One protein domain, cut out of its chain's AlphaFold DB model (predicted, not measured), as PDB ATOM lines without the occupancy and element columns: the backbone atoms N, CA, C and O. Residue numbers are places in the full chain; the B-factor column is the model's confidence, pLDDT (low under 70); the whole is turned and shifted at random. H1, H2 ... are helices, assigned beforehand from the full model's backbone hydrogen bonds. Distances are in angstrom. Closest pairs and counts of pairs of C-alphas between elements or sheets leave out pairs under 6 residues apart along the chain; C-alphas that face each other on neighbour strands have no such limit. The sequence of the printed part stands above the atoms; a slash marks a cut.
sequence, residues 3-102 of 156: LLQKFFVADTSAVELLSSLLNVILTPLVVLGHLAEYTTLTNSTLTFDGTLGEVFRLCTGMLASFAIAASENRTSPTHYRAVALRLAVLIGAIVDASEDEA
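This is residues 3 to 102 of the 156 residues of the protein "SAT domain-containing protein" of Aureobasidium pullulans (UniProt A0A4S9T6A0). What shape is this? Helices H2, H3 and H4 form a small bundle, and residues 3 to 17 of H1 stick out from it as an arm. How is it built? The 100 printed residues include four named helices, H1 to H4, and no named strand: all helix, loose, radius of gyration of the C-alphas 16.3 A, spans 45 by 41 by 17 A.

Where are the helices? H1 is residues 3 to 19, 24.5 A, H2 23 to 44, 31.1 A, H3 59 to 72, 21.6 A, and H4 77 to 100, 35.4 A. Where are the ends? C-alpha 3 is at (-8.889, 7.418, 12.179), C-alpha 100 at (-35.069, 32.864, -1.981).

What does H1 meet? It is close to H2 but not clearly touching; their closest C-alphas, of Leu 18 and Leu 26, are 7.3 A apart. How do the others stand? H2 touches H4 at a shallow tilt of 27 degrees, opposite ways, with the C-alphas of Val 24 and Gly 92 closest, 3.8 A. H2 touches H3 with residues 27 to 35 alone, the closest C-alphas being those of Val 31 and Ala 64, 5.5 A. H3 and H4 form a hairpin, a shallow tilt of 17 degrees, with the C-alphas of Ser 71 and Pro 77 closest, 4.6 A. Are the backbones regular in their pairs? Every O i to N i+4 pair is within hydrogen-bond range in H4, against 11 of 13 in H1, 17 of 18 in H2 and 8 of 10 in H3.

How large is it? The two C-alphas farthest apart, of Thr 47 and Glu 101, are 50.7 A apart. Is it continuous and sure? The printed part has no cut, H2 to H3 is a long link, and pLDDT is under 70 at residues 3 to 20, 45 to 53 and 72 to 76.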
ATOM      1  N   LEU A   3      -8.740   7.258  13.635       39.53
ATOM      2  CA  LEU A   3      -8.889   7.418  12.179       39.53
ATOM      3  C   LEU A   3     -10.282   7.927  11.763       39.53
ATOM      4  O   LEU A   3     -10.378   8.718  10.833       39.53
ATOM      5  N   LEU A   4     -11.340   7.540  12.484       32.16
ATOM      6  CA  LEU A   4     -12.715   7.996  12.227       32.16
ATOM      7  C   LEU A   4     -12.909   9.488  12.542       32.16
ATOM      8  O   LEU A   4     -13.576  10.187  11.790       32.16
ATOM      9  N   GLN A   5     -12.262  10.005  13.591       35.78
ATOM     10  CA  GLN A   5     -12.293  11.440  13.904       35.78
ATOM     11  C   GLN A   5     -11.584  12.286  12.842       35.78
ATOM     12  O   GLN A   5     -12.066  13.361  12.509       35.78
ATOM     13  N   LYS A   6     -10.474  11.804  12.265       37.38
ATOM     14  CA  LYS A   6      -9.793  12.518  11.171       37.38
ATOM     15  C   LYS A   6     -10.620  12.551   9.884       37.38
ATOM     16  O   LYS A   6     -10.554  13.551   9.179       37.38
ATOM     17  N   PHE A   7     -11.411  11.510   9.615       34.06
ATOM     18  CA  PHE A   7     -12.352  11.496   8.492       34.06
ATOM     19  C   PHE A   7     -13.473  12.531   8.677       34.06
ATOM     20  O   PHE A   7     -13.696  13.336   7.784       34.06
ATOM     21  N   PHE A   8     -14.096  12.596   9.860       40.72
ATOM     22  CA  PHE A   8     -15.175  13.561  10.128       40.72
ATOM     23  C   PHE A   8     -14.701  15.021  10.241       40.72
ATOM     24  O   PHE A   8     -15.401  15.932   9.802       40.72
ATOM     25  N   VAL A   9     -13.513  15.273  10.799       39.25
ATOM     26  CA  VAL A   9     -12.994  16.645  10.970       39.25
ATOM     27  C   VAL A   9     -12.548  17.261   9.637       39.25
ATOM     28  O   VAL A   9     -12.702  18.464   9.451       39.25
ATOM     29  N   ALA A  10     -12.045  16.457   8.693       37.16
ATOM     30  CA  ALA A  10     -11.741  16.928   7.340       37.16
ATOM     31  C   ALA A  10     -13.011  17.204   6.514       37.16
ATOM     32  O   ALA A  10     -13.015  18.125   5.702       37.16
ATOM     33  N   ASP A  11     -14.088  16.449   6.756       48.94
ATOM     34  CA  ASP A  11     -15.377  16.642   6.080       48.94
ATOM     35  C   ASP A  11     -16.112  17.894   6.574       48.94
ATOM     36  O   ASP A  11     -16.791  18.559   5.801       48.94
ATOM     37  N   THR A  12     -15.952  18.271   7.847       48.69
ATOM     38  CA  THR A  12     -16.735  19.370   8.441       48.69
ATOM     39  C   THR A  12     -16.456  20.720   7.760       48.69
ATOM     40  O   THR A  12     -17.386  21.466   7.478       48.69
ATOM     41  N   SER A  13     -15.200  21.027   7.419       52.06
ATOM     42  CA  SER A  13     -14.846  22.296   6.761       52.06
ATOM     43  C   SER A  13     -15.250  22.346   5.285       52.06
ATOM     44  O   SER A  13     -15.633  23.406   4.791       52.06
ATOM     45  N   ALA A  14     -15.192  21.214   4.578       53.78
ATOM     46  CA  ALA A  14     -15.655  21.104   3.198       53.78
ATOM     47  C   ALA A  14     -17.186  21.180   3.114       53.78
ATOM     48  O   ALA A  14     -17.712  21.854   2.233       53.78
ATOM     49  N   VAL A  15     -17.890  20.546   4.058       53.81
ATOM     50  CA  VAL A  15     -19.350  20.612   4.194       53.81
ATOM     51  C   VAL A  15     -19.803  22.033   4.523       53.81
ATOM     52  O   VAL A  15     -20.744  22.510   3.894       53.81
ATOM     53  N   GLU A  16     -19.112  22.753   5.414       56.44
ATOM     54  CA  GLU A  16     -19.439  24.159   5.683       56.44
ATOM     55  C   GLU A  16     -19.185  25.065   4.468       56.44
ATOM     56  O   GLU A  16     -20.027  25.900   4.133       56.44
ATOM     57  N   LEU A  17     -18.084  24.857   3.738       60.66
ATOM     58  CA  LEU A  17     -17.795  25.616   2.519       60.66
ATOM     59  C   LEU A  17     -18.825  25.344   1.407       60.66
ATOM     60  O   LEU A  17     -19.278  26.281   0.753       60.66
ATOM     61  N   LEU A  18     -19.218  24.079   1.208       57.94
ATOM     62  CA  LEU A  18     -20.261  23.699   0.249       57.94
ATOM     63  C   LEU A  18     -21.634  24.235   0.655       57.94
ATOM     64  O   LEU A  18     -22.392  24.649  -0.213       57.94
ATOM     65  N   SER A  19     -21.950  24.253   1.952       60.47
ATOM     66  CA  SER A  19     -23.235  24.754   2.458       60.47
ATOM     67  C   SER A  19     -23.417  26.266   2.281       60.47
ATOM     68  O   SER A  19     -24.540  26.757   2.317       60.47
ATOM     69  N   SER A  20     -22.318  26.991   2.055       67.19
ATOM     70  CA  SER A  20     -22.301  28.425   1.737       67.19
ATOM     71  C   SER A  20     -22.317  28.699   0.224       67.19
ATOM     72  O   SER A  20     -22.463  29.840  -0.215       67.19
ATOM     73  N   LEU A  21     -22.153  27.660  -0.605       79.56
ATOM     74  CA  LEU A  21     -22.068  27.804  -2.051       79.56
ATOM     75  C   LEU A  21     -23.454  27.690  -2.693       79.56
ATOM     76  O   LEU A  21     -24.135  26.678  -2.551       79.56
ATOM     77  N   LEU A  22     -23.828  28.708  -3.468       88.75
ATOM     78  CA  LEU A  22     -25.064  28.715  -4.252       88.75
ATOM     79  C   LEU A  22     -25.137  27.513  -5.207       88.75
ATOM     80  O   LEU A  22     -24.134  27.125  -5.829       88.75
ATOM     81  N   ASN A  23     -26.333  26.950  -5.376       91.88
ATOM     82  CA  ASN A  23     -26.554  25.774  -6.212       91.88
ATOM     83  C   ASN A  23     -26.199  26.038  -7.677       91.88
ATOM     84  O   ASN A  23     -25.769  25.108  -8.364       91.88
ATOM     85  N   VAL A  24     -26.301  27.286  -8.148       95.44
ATOM     86  CA  VAL A  24     -25.857  27.726  -9.481       95.44
ATOM     87  C   VAL A  24     -24.379  27.433  -9.745       95.44
ATOM     88  O   VAL A  24     -24.005  27.183 -10.891       95.44
ATOM     89  N   ILE A  25     -23.538  27.406  -8.704       95.19
ATOM     90  CA  ILE A  25     -22.114  27.055  -8.801       95.19
ATOM     91  C   ILE A  25     -21.878  25.602  -8.395       95.19
ATOM     92  O   ILE A  25     -21.132  24.885  -9.066       95.19
ATOM     93  N   LEU A  26     -22.517  25.145  -7.318       93.50
ATOM     94  CA  LEU A  26     -22.301  23.802  -6.792       93.50
ATOM     95  C   LEU A  26     -22.722  22.719  -7.796       93.50
ATOM     96  O   LEU A  26     -21.975  21.776  -8.057       93.50
ATOM     97  N   THR A  27     -23.891  22.876  -8.413       95.31
ATOM     98  CA  THR A  27     -24.464  21.895  -9.344       95.31
ATOM     99  C   THR A  27     -23.564  21.613 -10.556       95.31
ATOM    100  O   THR A  27     -23.245  20.444 -10.798       95.31
ATOM    101  N   PRO A  28     -23.090  22.617 -11.324       96.19
ATOM    102  CA  PRO A  28     -22.165  22.362 -12.429       96.19
ATOM    103  C   PRO A  28     -20.798  21.851 -11.964       96.19
ATOM    104  O   PRO A  28     -20.183  21.076 -12.695       96.19
ATOM    105  N   LEU A  29     -20.331  22.222 -10.766       95.69
ATOM    106  CA  LEU A  29     -19.073  21.708 -10.223       95.69
ATOM    107  C   LEU A  29     -19.151  20.198  -9.953       95.69
ATOM    108  O   LEU A  29     -18.236  19.463 -10.327       95.69
ATOM    109  N   VAL A  30     -20.265  19.723  -9.387       94.50
ATOM    110  CA  VAL A  30     -20.530  18.288  -9.182       94.50
ATOM    111  C   VAL A  30     -20.544  17.542 -10.520       94.50
ATOM    112  O   VAL A  30     -19.853  16.534 -10.681       94.50
ATOM    113  N   VAL A  31     -21.263  18.064 -11.520       95.94
ATOM    114  CA  VAL A  31     -21.313  17.466 -12.868       95.94
ATOM    115  C   VAL A  31     -19.926  17.422 -13.511       95.94
ATOM    116  O   VAL A  31     -19.544  16.403 -14.092       95.94
ATOM    117  N   LEU A  32     -19.143  18.495 -13.385       95.12
ATOM    118  CA  LEU A  32     -17.780  18.555 -13.905       95.12
ATOM    119  C   LEU A  32     -16.870  17.525 -13.228       95.12
ATOM    120  O   LEU A  32     -16.140  16.817 -13.922       95.12
ATOM    121  N   GLY A  33     -16.946  17.401 -11.899       93.75
ATOM    122  CA  GLY A  33     -16.194  16.406 -11.135       93.75
ATOM    123  C   GLY A  33     -16.493  14.983 -11.605       93.75
ATOM    124  O   GLY A  33     -15.580  14.212 -11.889       93.75
ATOM    125  N   HIS A  34     -17.770  14.662 -11.809       93.44
ATOM    126  CA  HIS A  34     -18.200  13.368 -12.329       93.44
ATOM    127  C   HIS A  34     -17.691  13.057 -13.745       93.44
ATOM    128  O   HIS A  34     -17.317  11.914 -14.029       93.44
ATOM    129  N   LEU A  35     -17.659  14.056 -14.633       91.75
ATOM    130  CA  LEU A  35     -17.111  13.923 -15.987       91.75
ATOM    131  C   LEU A  35     -15.580  13.779 -15.984       91.75
ATOM    132  O   LEU A  35     -15.028  13.026 -16.794       91.75
ATOM    133  N   ALA A  36     -14.895  14.486 -15.084       91.44
ATOM    134  CA  ALA A  36     -13.447  14.405 -14.909       91.44
ATOM    135  C   ALA A  36     -13.021  13.041 -14.348       91.44
ATOM    136  O   ALA A  36     -12.090  12.424 -14.870       91.44
ATOM    137  N   GLU A  37     -13.743  12.534 -13.347       89.12
ATOM    138  CA  GLU A  37     -13.540  11.199 -12.780       89.12
ATOM    139  C   GLU A  37     -13.718  10.120 -13.854       89.12
ATOM    140  O   GLU A  37     -12.836   9.286 -14.050       89.12
ATOM    141  N   TYR A  38     -14.804  10.194 -14.632       86.75
ATOM    142  CA  TYR A  38     -15.047   9.259 -15.730       86.75
ATOM    143  C   TYR A  38     -13.942   9.306 -16.796       86.75
ATOM    144  O   TYR A  38     -13.473   8.271 -17.265       86.75
ATOM    145  N   THR A  39     -13.483  10.506 -17.165       85.62
ATOM    146  CA  THR A  39     -12.399  10.669 -18.148       85.62
ATOM    147  C   THR A  39     -11.081  10.095 -17.616       85.62
ATOM    148  O   THR A  39     -10.350   9.435 -18.346       85.62
ATOM    149  N   THR A  40     -10.786  10.286 -16.329       86.19
ATOM    150  CA  THR A  40      -9.594   9.709 -15.688       86.19
ATOM    151  C   THR A  40      -9.655   8.183 -15.661       86.19
ATOM    152  O   THR A  40      -8.672   7.527 -16.009       86.19
ATOM    153  N   LEU A  41     -10.809   7.612 -15.298       82.62
ATOM    154  CA  LEU A  41     -11.020   6.165 -15.256       82.62
ATOM    155  C   LEU A  41     -10.865   5.537 -16.647       82.62
ATOM    156  O   LEU A  41     -10.123   4.572 -16.813       82.62
ATOM    157  N   THR A  42     -11.509   6.116 -17.660       78.12
ATOM    158  CA  THR A  42     -11.443   5.614 -19.043       78.12
ATOM    159  C   THR A  42     -10.043   5.730 -19.645       78.12
ATOM    160  O   THR A  42      -9.583   4.793 -20.288       78.12
ATOM    161  N   ASN A  43      -9.314   6.815 -19.370       76.50
ATOM    162  CA  ASN A  43      -7.936   6.980 -19.845       76.50
ATOM    163  C   ASN A  43      -6.932   6.052 -19.141       76.50
ATOM    164  O   ASN A  43      -5.945   5.645 -19.748       76.50
ATOM    165  N   SER A  44      -7.161   5.728 -17.863       72.94
ATOM    166  CA  SER A  44      -6.282   4.833 -17.091       72.94
ATOM    167  C   SER A  44      -6.477   3.361 -17.456       72.94
ATOM    168  O   SER A  44      -5.589   2.539 -17.238       72.94
ATOM    169  N   THR A  45      -7.631   3.024 -18.034       63.19
ATOM    170  CA  THR A  45      -8.030   1.649 -18.332       63.19
ATOM    171  C   THR A  45      -7.978   1.416 -19.844       63.19
ATOM    172  O   THR A  45      -9.005   1.272 -20.498       63.19
ATOM    173  N   LEU A  46      -6.768   1.343 -20.416       54.00
ATOM    174  CA  LEU A  46      -6.517   1.010 -21.837       54.00
ATOM    175  C   LEU A  46      -7.017  -0.393 -22.267       54.00
ATOM    176  O   LEU A  46      -6.803  -0.803 -23.405       54.00
ATOM    177  N   THR A  47      -7.664  -1.145 -21.374       47.53
ATOM    178  CA  THR A  47      -8.072  -2.544 -21.566       47.53
ATOM    179  C   THR A  47      -9.484  -2.831 -21.041       47.53
ATOM    180  O   THR A  47      -9.726  -3.922 -20.529       47.53
ATOM    181  N   PHE A  48     -10.415  -1.874 -21.092       53.66
ATOM    182  CA  PHE A  48     -11.830  -2.219 -20.912       53.66
ATOM    183  C   PHE A  48     -12.407  -2.603 -22.276       53.66
ATOM    184  O   PHE A  48     -12.502  -1.773 -23.178       53.66
ATOM    185  N   ASP A  49     -12.698  -3.892 -22.428       46.47
ATOM    186  CA  ASP A  49     -13.176  -4.575 -23.634       46.47
ATOM    187  C   ASP A  49     -14.565  -4.084 -24.070       46.47
ATOM    188  O   ASP A  49     -15.551  -4.785 -23.892       46.47
ATOM    189  N   GLY A  50     -14.674  -2.844 -24.559       50.97
ATOM    190  CA  GLY A  50     -15.838  -2.315 -25.291       50.97
ATOM    191  C   GLY A  50     -17.180  -2.254 -24.544       50.97
ATOM    192  O   GLY A  50     -18.108  -1.613 -25.023       50.97
ATOM    193  N   THR A  51     -17.293  -2.862 -23.368       55.38
ATOM    194  CA  THR A  51     -18.476  -2.917 -22.518       55.38
ATOM    195  C   THR A  51     -18.210  -2.064 -21.294       55.38
ATOM    196  O   THR A  51     -18.064  -2.575 -20.184       55.38
ATOM    197  N   LEU A  52     -18.069  -0.753 -21.480       61.31
ATOM    198  CA  LEU A  52     -18.209   0.157 -20.350       61.31
ATOM    199  C   LEU A  52     -19.574  -0.141 -19.719       61.31
ATOM    200  O   LEU A  52     -20.607  -0.013 -20.370       61.31
ATOM    201  N   GLY A  53     -19.553  -0.653 -18.487       64.75
ATOM    202  CA  GLY A  53     -20.773  -0.900 -17.729       64.75
ATOM    203  C   GLY A  53     -21.595   0.381 -17.622       64.75
ATOM    204  O   GLY A  53     -21.066   1.487 -17.750       64.75
ATOM    205  N   GLU A  54     -22.896   0.232 -17.394       73.19
ATOM    206  CA  GLU A  54     -23.815   1.362 -17.286       73.19
ATOM    207  C   GLU A  54     -23.304   2.386 -16.256       73.19
ATOM    208  O   GLU A  54     -23.081   2.071 -15.086       73.19
ATOM    209  N   VAL A  55     -23.092   3.634 -16.692       82.50
ATOM    210  CA  VAL A  55     -22.652   4.716 -15.803       82.50
ATOM    211  C   VAL A  55     -23.873   5.360 -15.172       82.50
ATOM    212  O   VAL A  55     -24.562   6.164 -15.802       82.50
ATOM    213  N   PHE A  56     -24.108   5.072 -13.899       85.94
ATOM    214  CA  PHE A  56     -25.206   5.657 -13.138       85.94
ATOM    215  C   PHE A  56     -24.699   6.579 -12.027       85.94
ATOM    216  O   PHE A  56     -23.755   6.258 -11.305       85.94
ATOM    217  N   ARG A  57     -25.334   7.743 -11.889       88.50
ATOM    218  CA  ARG A  57     -25.087   8.722 -10.826       88.50
ATOM    219  C   ARG A  57     -26.416   9.304 -10.362       88.50
ATOM    220  O   ARG A  57     -27.382   9.300 -11.115       88.50
ATOM    221  N   LEU A  58     -26.463   9.806  -9.132       86.69
ATOM    222  CA  LEU A  58     -27.694  10.271  -8.490       86.69
ATOM    223  C   LEU A  58     -27.883  11.787  -8.605       86.69
ATOM    224  O   LEU A  58     -26.916  12.541  -8.717       86.69
ATOM    225  N   CYS A  59     -29.144  12.220  -8.515       90.38
ATOM    226  CA  CYS A  59     -29.547  13.628  -8.524       90.38
ATOM    227  C   CYS A  59     -28.952  14.378  -9.735       90.38
ATOM    228  O   CYS A  59     -29.061  13.925 -10.875       90.38
ATOM    229  N   THR A  60     -28.283  15.503  -9.505       91.88
ATOM    230  CA  THR A  60     -27.631  16.319 -10.536       91.88
ATOM    231  C   THR A  60     -26.506  15.575 -11.256       91.88
ATOM    232  O   THR A  60     -26.210  15.874 -12.413       91.88
ATOM    233  N   GLY A  61     -25.945  14.529 -10.638       91.62
ATOM    234  CA  GLY A  61     -24.972  13.642 -11.264       91.62
ATOM    235  C   GLY A  61     -25.518  12.862 -12.463       91.62
ATOM    236  O   GLY A  61     -24.730  12.510 -13.344       91.62
ATOM    237  N   MET A  62     -26.841  12.671 -12.577       94.12
ATOM    238  CA  MET A  62     -27.461  12.044 -13.757       94.12
ATOM    239  C   MET A  62     -27.150  12.799 -15.053       94.12
ATOM    240  O   MET A  62     -27.020  12.181 -16.107       94.12
ATOM    241  N   LEU A  63     -26.956  14.122 -14.994       95.44
ATOM    242  CA  LEU A  63     -26.578  14.915 -16.167       95.44
ATOM    243  C   LEU A  63     -25.233  14.460 -16.751       95.44
ATOM    244  O   LEU A  63     -25.072  14.425 -17.971       95.44
ATOM    245  N   ALA A  64     -24.284  14.070 -15.894       93.56
ATOM    246  CA  ALA A  64     -23.011  13.509 -16.335       93.56
ATOM    247  C   ALA A  64     -23.212  12.132 -16.984       93.56
ATOM    248  O   ALA A  64     -22.671  11.893 -18.062       93.56
ATOM    249  N   SER A  65     -24.031  11.262 -16.383       92.62
ATOM    250  CA  SER A  65     -24.391   9.956 -16.956       92.62
ATOM    251  C   SER A  65     -25.026  10.083 -18.342       92.62
ATOM    252  O   SER A  65     -24.585   9.427 -19.282       92.62
ATOM    253  N   PHE A  66     -26.004  10.979 -18.508       91.81
ATOM    254  CA  PHE A  66     -26.641  11.221 -19.803       91.81
ATOM    255  C   PHE A  66     -25.662  11.773 -20.834       91.81
ATOM    256  O   PHE A  66     -25.679  11.345 -21.986       91.81
ATOM    257  N   ALA A  67     -24.780  12.693 -20.431       91.94
ATOM    258  CA  ALA A  67     -23.755  13.210 -21.324       91.94
ATOM    259  C   ALA A  67     -22.796  12.112 -21.794       91.94
ATOM    260  O   ALA A  67     -22.431  12.097 -22.969       91.94
ATOM    261  N   ILE A  68     -22.402  11.203 -20.901       88.56
ATOM    262  CA  ILE A  68     -21.537  10.062 -21.216       88.56
ATOM    263  C   ILE A  68     -22.246   9.116 -22.191       88.56
ATOM    264  O   ILE A  68     -21.740   8.909 -23.291       88.56
ATOM    265  N   ALA A  69     -23.452   8.651 -21.856       87.75
ATOM    266  CA  ALA A  69     -24.224   7.733 -22.696       87.75
ATOM    267  C   ALA A  69     -24.526   8.317 -24.090       87.75
ATOM    268  O   ALA A  69     -24.440   7.629 -25.105       87.75
ATOM    269  N   ALA A  70     -24.828   9.617 -24.175       85.62
ATOM    270  CA  ALA A  70     -25.066  10.290 -25.452       85.62
ATOM    271  C   ALA A  70     -23.790  10.476 -26.294       85.62
ATOM    272  O   ALA A  70     -23.874  10.629 -27.516       85.62
ATOM    273  N   SER A  71     -22.616  10.474 -25.655       79.62
ATOM    274  CA  SER A  71     -21.321  10.661 -26.316       79.62
ATOM    275  C   SER A  71     -20.798   9.393 -26.987       79.62
ATOM    276  O   SER A  71     -20.062   9.503 -27.962       79.62
ATOM    277  N   GLU A  72     -21.183   8.205 -26.515       67.12
ATOM    278  CA  GLU A  72     -20.746   6.925 -27.097       67.12
ATOM    279  C   GLU A  72     -21.284   6.705 -28.521       67.12
ATOM    280  O   GLU A  72     -20.640   6.055 -29.339       67.12
ATOM    281  N   ASN A  73     -22.431   7.303 -28.857       59.34
ATOM    282  CA  ASN A  73     -23.114   7.077 -30.133       59.34
ATOM    283  C   ASN A  73     -22.890   8.198 -31.176       59.34
ATOM    284  O   ASN A  73     -23.453   8.146 -32.270       59.34
ATOM    285  N   ARG A  74     -22.150   9.275 -30.849       52.88
ATOM    286  CA  ARG A  74     -22.086  10.494 -31.685       52.88
ATOM    287  C   ARG A  74     -20.717  11.181 -31.685       52.88
ATOM    288  O   ARG A  74     -19.956  11.145 -30.731       52.88
ATOM    289  N   THR A  75     -20.448  11.893 -32.776       53.06
ATOM    290  CA  THR A  75     -19.141  12.420 -33.211       53.06
ATOM    291  C   THR A  75     -18.503  13.527 -32.355       53.06
ATOM    292  O   THR A  75     -17.455  14.043 -32.738       53.06
ATOM    293  N   SER A  76     -19.058  13.913 -31.199       62.16
ATOM    294  CA  SER A  76     -18.372  14.859 -30.307       62.16
ATOM    295  C   SER A  76     -18.753  14.680 -28.832       62.16
ATOM    296  O   SER A  76     -19.776  15.223 -28.396       62.16
ATOM    297  N   PRO A  77     -17.914  14.007 -28.021       70.31
ATOM    298  CA  PRO A  77     -18.128  13.903 -26.575       70.31
ATOM    299  C   PRO A  77     -18.171  15.272 -25.876       70.31
ATOM    300  O   PRO A  77     -18.798  15.442 -24.834       70.31
ATOM    301  N   THR A  78     -17.542  16.288 -26.468       82.56
ATOM    302  CA  THR A  78     -17.498  17.649 -25.928       82.56
ATOM    303  C   THR A  78     -18.861  18.343 -25.970       82.56
ATOM    304  O   THR A  78     -19.171  19.128 -25.072       82.56
ATOM    305  N   HIS A  79     -19.702  18.049 -26.969       90.19
ATOM    306  CA  HIS A  79     -21.001  18.707 -27.122       90.19
ATOM    307  C   HIS A  79     -21.947  18.382 -25.960       90.19
ATOM    308  O   HIS A  79     -22.431  19.289 -25.283       90.19
ATOM    309  N   TYR A  80     -22.174  17.095 -25.686       91.88
ATOM    310  CA  TYR A  80     -23.113  16.671 -24.644       91.88
ATOM    311  C   TYR A  80     -22.640  17.030 -23.239       91.88
ATOM    312  O   TYR A  80     -23.449  17.417 -22.398       91.88
ATOM    313  N   ARG A  81     -21.324  17.006 -23.004       91.56
ATOM    314  CA  ARG A  81     -20.723  17.497 -21.757       91.56
ATOM    315  C   ARG A  81     -20.995  18.989 -21.551       91.56
ATOM    316  O   ARG A  81     -21.408  19.390 -20.467       91.56
ATOM    317  N   ALA A  82     -20.833  19.808 -22.592       94.19
ATOM    318  CA  ALA A  82     -21.145  21.235 -22.519       94.19
ATOM    319  C   ALA A  82     -22.645  21.495 -22.290       94.19
ATOM    320  O   ALA A  82     -22.999  22.388 -21.521       94.19
ATOM    321  N   VAL A  83     -23.528  20.712 -22.922       95.31
ATOM    322  CA  VAL A  83     -24.979  20.789 -22.688       95.31
ATOM    323  C   VAL A  83     -25.315  20.450 -21.234       95.31
ATOM    324  O   VAL A  83     -26.007  21.229 -20.585       95.31
ATOM    325  N   ALA A  84     -24.775  19.353 -20.695       95.56
ATOM    326  CA  ALA A  84     -24.992  18.958 -19.304       95.56
ATOM    327  C   ALA A  84     -24.541  20.036 -18.310       95.56
ATOM    328  O   ALA A  84     -25.274  20.335 -17.372       95.56
ATOM    329  N   LEU A  85     -23.390  20.679 -18.540       96.75
ATOM    330  CA  LEU A  85     -22.914  21.775 -17.689       96.75
ATOM    331  C   LEU A  85     -23.842  22.997 -17.731       96.75
ATOM    332  O   LEU A  85     -24.111  23.596 -16.693       96.75
ATOM    333  N   ARG A  86     -24.370  23.364 -18.904       97.56
ATOM    334  CA  ARG A  86     -25.330  24.478 -19.015       97.56
ATOM    335  C   ARG A  86     -26.643  24.163 -18.306       97.56
ATOM    336  O   ARG A  86     -27.167  25.020 -17.605       97.56
ATOM    337  N   LEU A  87     -27.151  22.939 -18.458       97.94
ATOM    338  CA  LEU A  87     -28.337  22.486 -17.729       97.94
ATOM    339  C   LEU A  87     -28.097  22.503 -16.217       97.94
ATOM    340  O   LEU A  87     -28.957  22.958 -15.477       97.94
ATOM    341  N   ALA A  88     -26.915  22.081 -15.770       97.44
ATOM    342  CA  ALA A  88     -26.527  22.098 -14.366       97.44
ATOM    343  C   ALA A  88     -26.542  23.519 -13.772       97.44
ATOM    344  O   ALA A  88     -27.100  23.719 -12.696       97.44
ATOM    345  N   VAL A  89     -26.000  24.510 -14.493       97.62
ATOM    346  CA  VAL A  89     -26.077  25.932 -14.099       97.62
ATOM    347  C   VAL A  89     -27.532  26.394 -14.001       97.62
ATOM    348  O   VAL A  89     -27.913  26.995 -13.002       97.62
ATOM    349  N   LEU A  90     -28.352  26.108 -15.019       97.69
ATOM    350  CA  LEU A  90     -29.754  26.538 -15.050       97.69
ATOM    351  C   LEU A  90     -30.572  25.920 -13.914       97.69
ATOM    352  O   LEU A  90     -31.323  26.629 -13.256       97.69
ATOM    353  N   ILE A  91     -30.405  24.619 -13.664       96.38
ATOM    354  CA  ILE A  91     -31.069  23.921 -12.558       96.38
ATOM    355  C   ILE A  91     -30.653  24.545 -11.228       96.38
ATOM    356  O   ILE A  91     -31.520  24.878 -10.428       96.38
ATOM    357  N   GLY A  92     -29.353  24.769 -11.016       94.62
ATOM    358  CA  GLY A  92     -28.856  25.408  -9.803       94.62
ATOM    359  C   GLY A  92     -29.432  26.811  -9.589       94.62
ATOM    360  O   GLY A  92     -29.907  27.107  -8.501       94.62
ATOM    361  N   ALA A  93     -29.479  27.637 -10.638       94.75
ATOM    362  CA  ALA A  93     -30.066  28.976 -10.569       94.75
ATOM    363  C   ALA A  93     -31.572  28.955 -10.255       94.75
ATOM    364  O   ALA A  93     -32.051  29.800  -9.505       94.75
ATOM    365  N   ILE A  94     -32.320  28.000 -10.821       94.69
ATOM    366  CA  ILE A  94     -33.751  27.830 -10.527       94.69
ATOM    367  C   ILE A  94     -33.949  27.422  -9.068       94.69
ATOM    368  O   ILE A  94     -34.858  27.938  -8.421       94.69
ATOM    369  N   VAL A  95     -33.117  26.512  -8.556       91.56
ATOM    370  CA  VAL A  95     -33.159  26.105  -7.147       91.56
ATOM    371  C   VAL A  95     -32.874  27.308  -6.254       91.56
ATOM    372  O   VAL A  95     -33.712  27.617  -5.419       91.56
ATOM    373  N   ASP A  96     -31.782  28.040  -6.484       90.94
ATOM    374  CA  ASP A  96     -31.438  29.223  -5.680       90.94
ATOM    375  C   ASP A  96     -32.572  30.263  -5.674       90.94
ATOM    376  O   ASP A  96     -32.992  30.713  -4.613       90.94
ATOM    377  N   ALA A  97     -33.151  30.570  -6.841       90.12
ATOM    378  CA  ALA A  97     -34.277  31.499  -6.936       90.12
ATOM    379  C   ALA A  97     -35.544  30.987  -6.226       90.12
ATOM    380  O   ALA A  97     -36.315  31.772  -5.687       90.12
ATOM    381  N   SER A  98     -35.782  29.673  -6.226       87.44
ATOM    382  CA  SER A  98     -36.943  29.081  -5.546       87.44
ATOM    383  C   SER A  98     -36.785  29.100  -4.025       87.44
ATOM    384  O   SER A  98     -37.773  29.248  -3.309       87.44
ATOM    385  N   GLU A  99     -35.554  28.946  -3.539       84.94
ATOM    386  CA  GLU A  99     -35.211  29.004  -2.118       84.94
ATOM    387  C   GLU A  99     -35.310  30.436  -1.568       84.94
ATOM    388  O   GLU A  99     -35.819  30.625  -0.462       84.94
ATOM    389  N   ASP A 100     -34.923  31.448  -2.353       78.00
ATOM    390  CA  ASP A 100     -35.069  32.864  -1.981       78.00
ATOM    391  C   ASP A 100     -36.545  33.283  -1.819       78.00
ATOM    392  O   ASP A 100     -36.892  34.054  -0.922       78.00
ATOM    393  N   GLU A 101     -37.442  32.734  -2.645       76.31
ATOM    394  CA  GLU A 101     -38.884  33.028  -2.619       76.31
ATOM    395  C   GLU A 101     -39.662  32.173  -1.591       76.31
ATOM    396  O   GLU A 101     -40.884  32.302  -1.431       76.31
ATOM    397  N   ALA A 102     -38.989  31.266  -0.873       76.88
ATOM    398  CA  ALA A 102     -39.640  30.325   0.030       76.88
ATOM    399  C   ALA A 102     -40.121  31.001   1.330       76.88
ATOM    400  O   ALA A 102     -39.376  31.193   2.290       76.88
TER     401      ALA A 102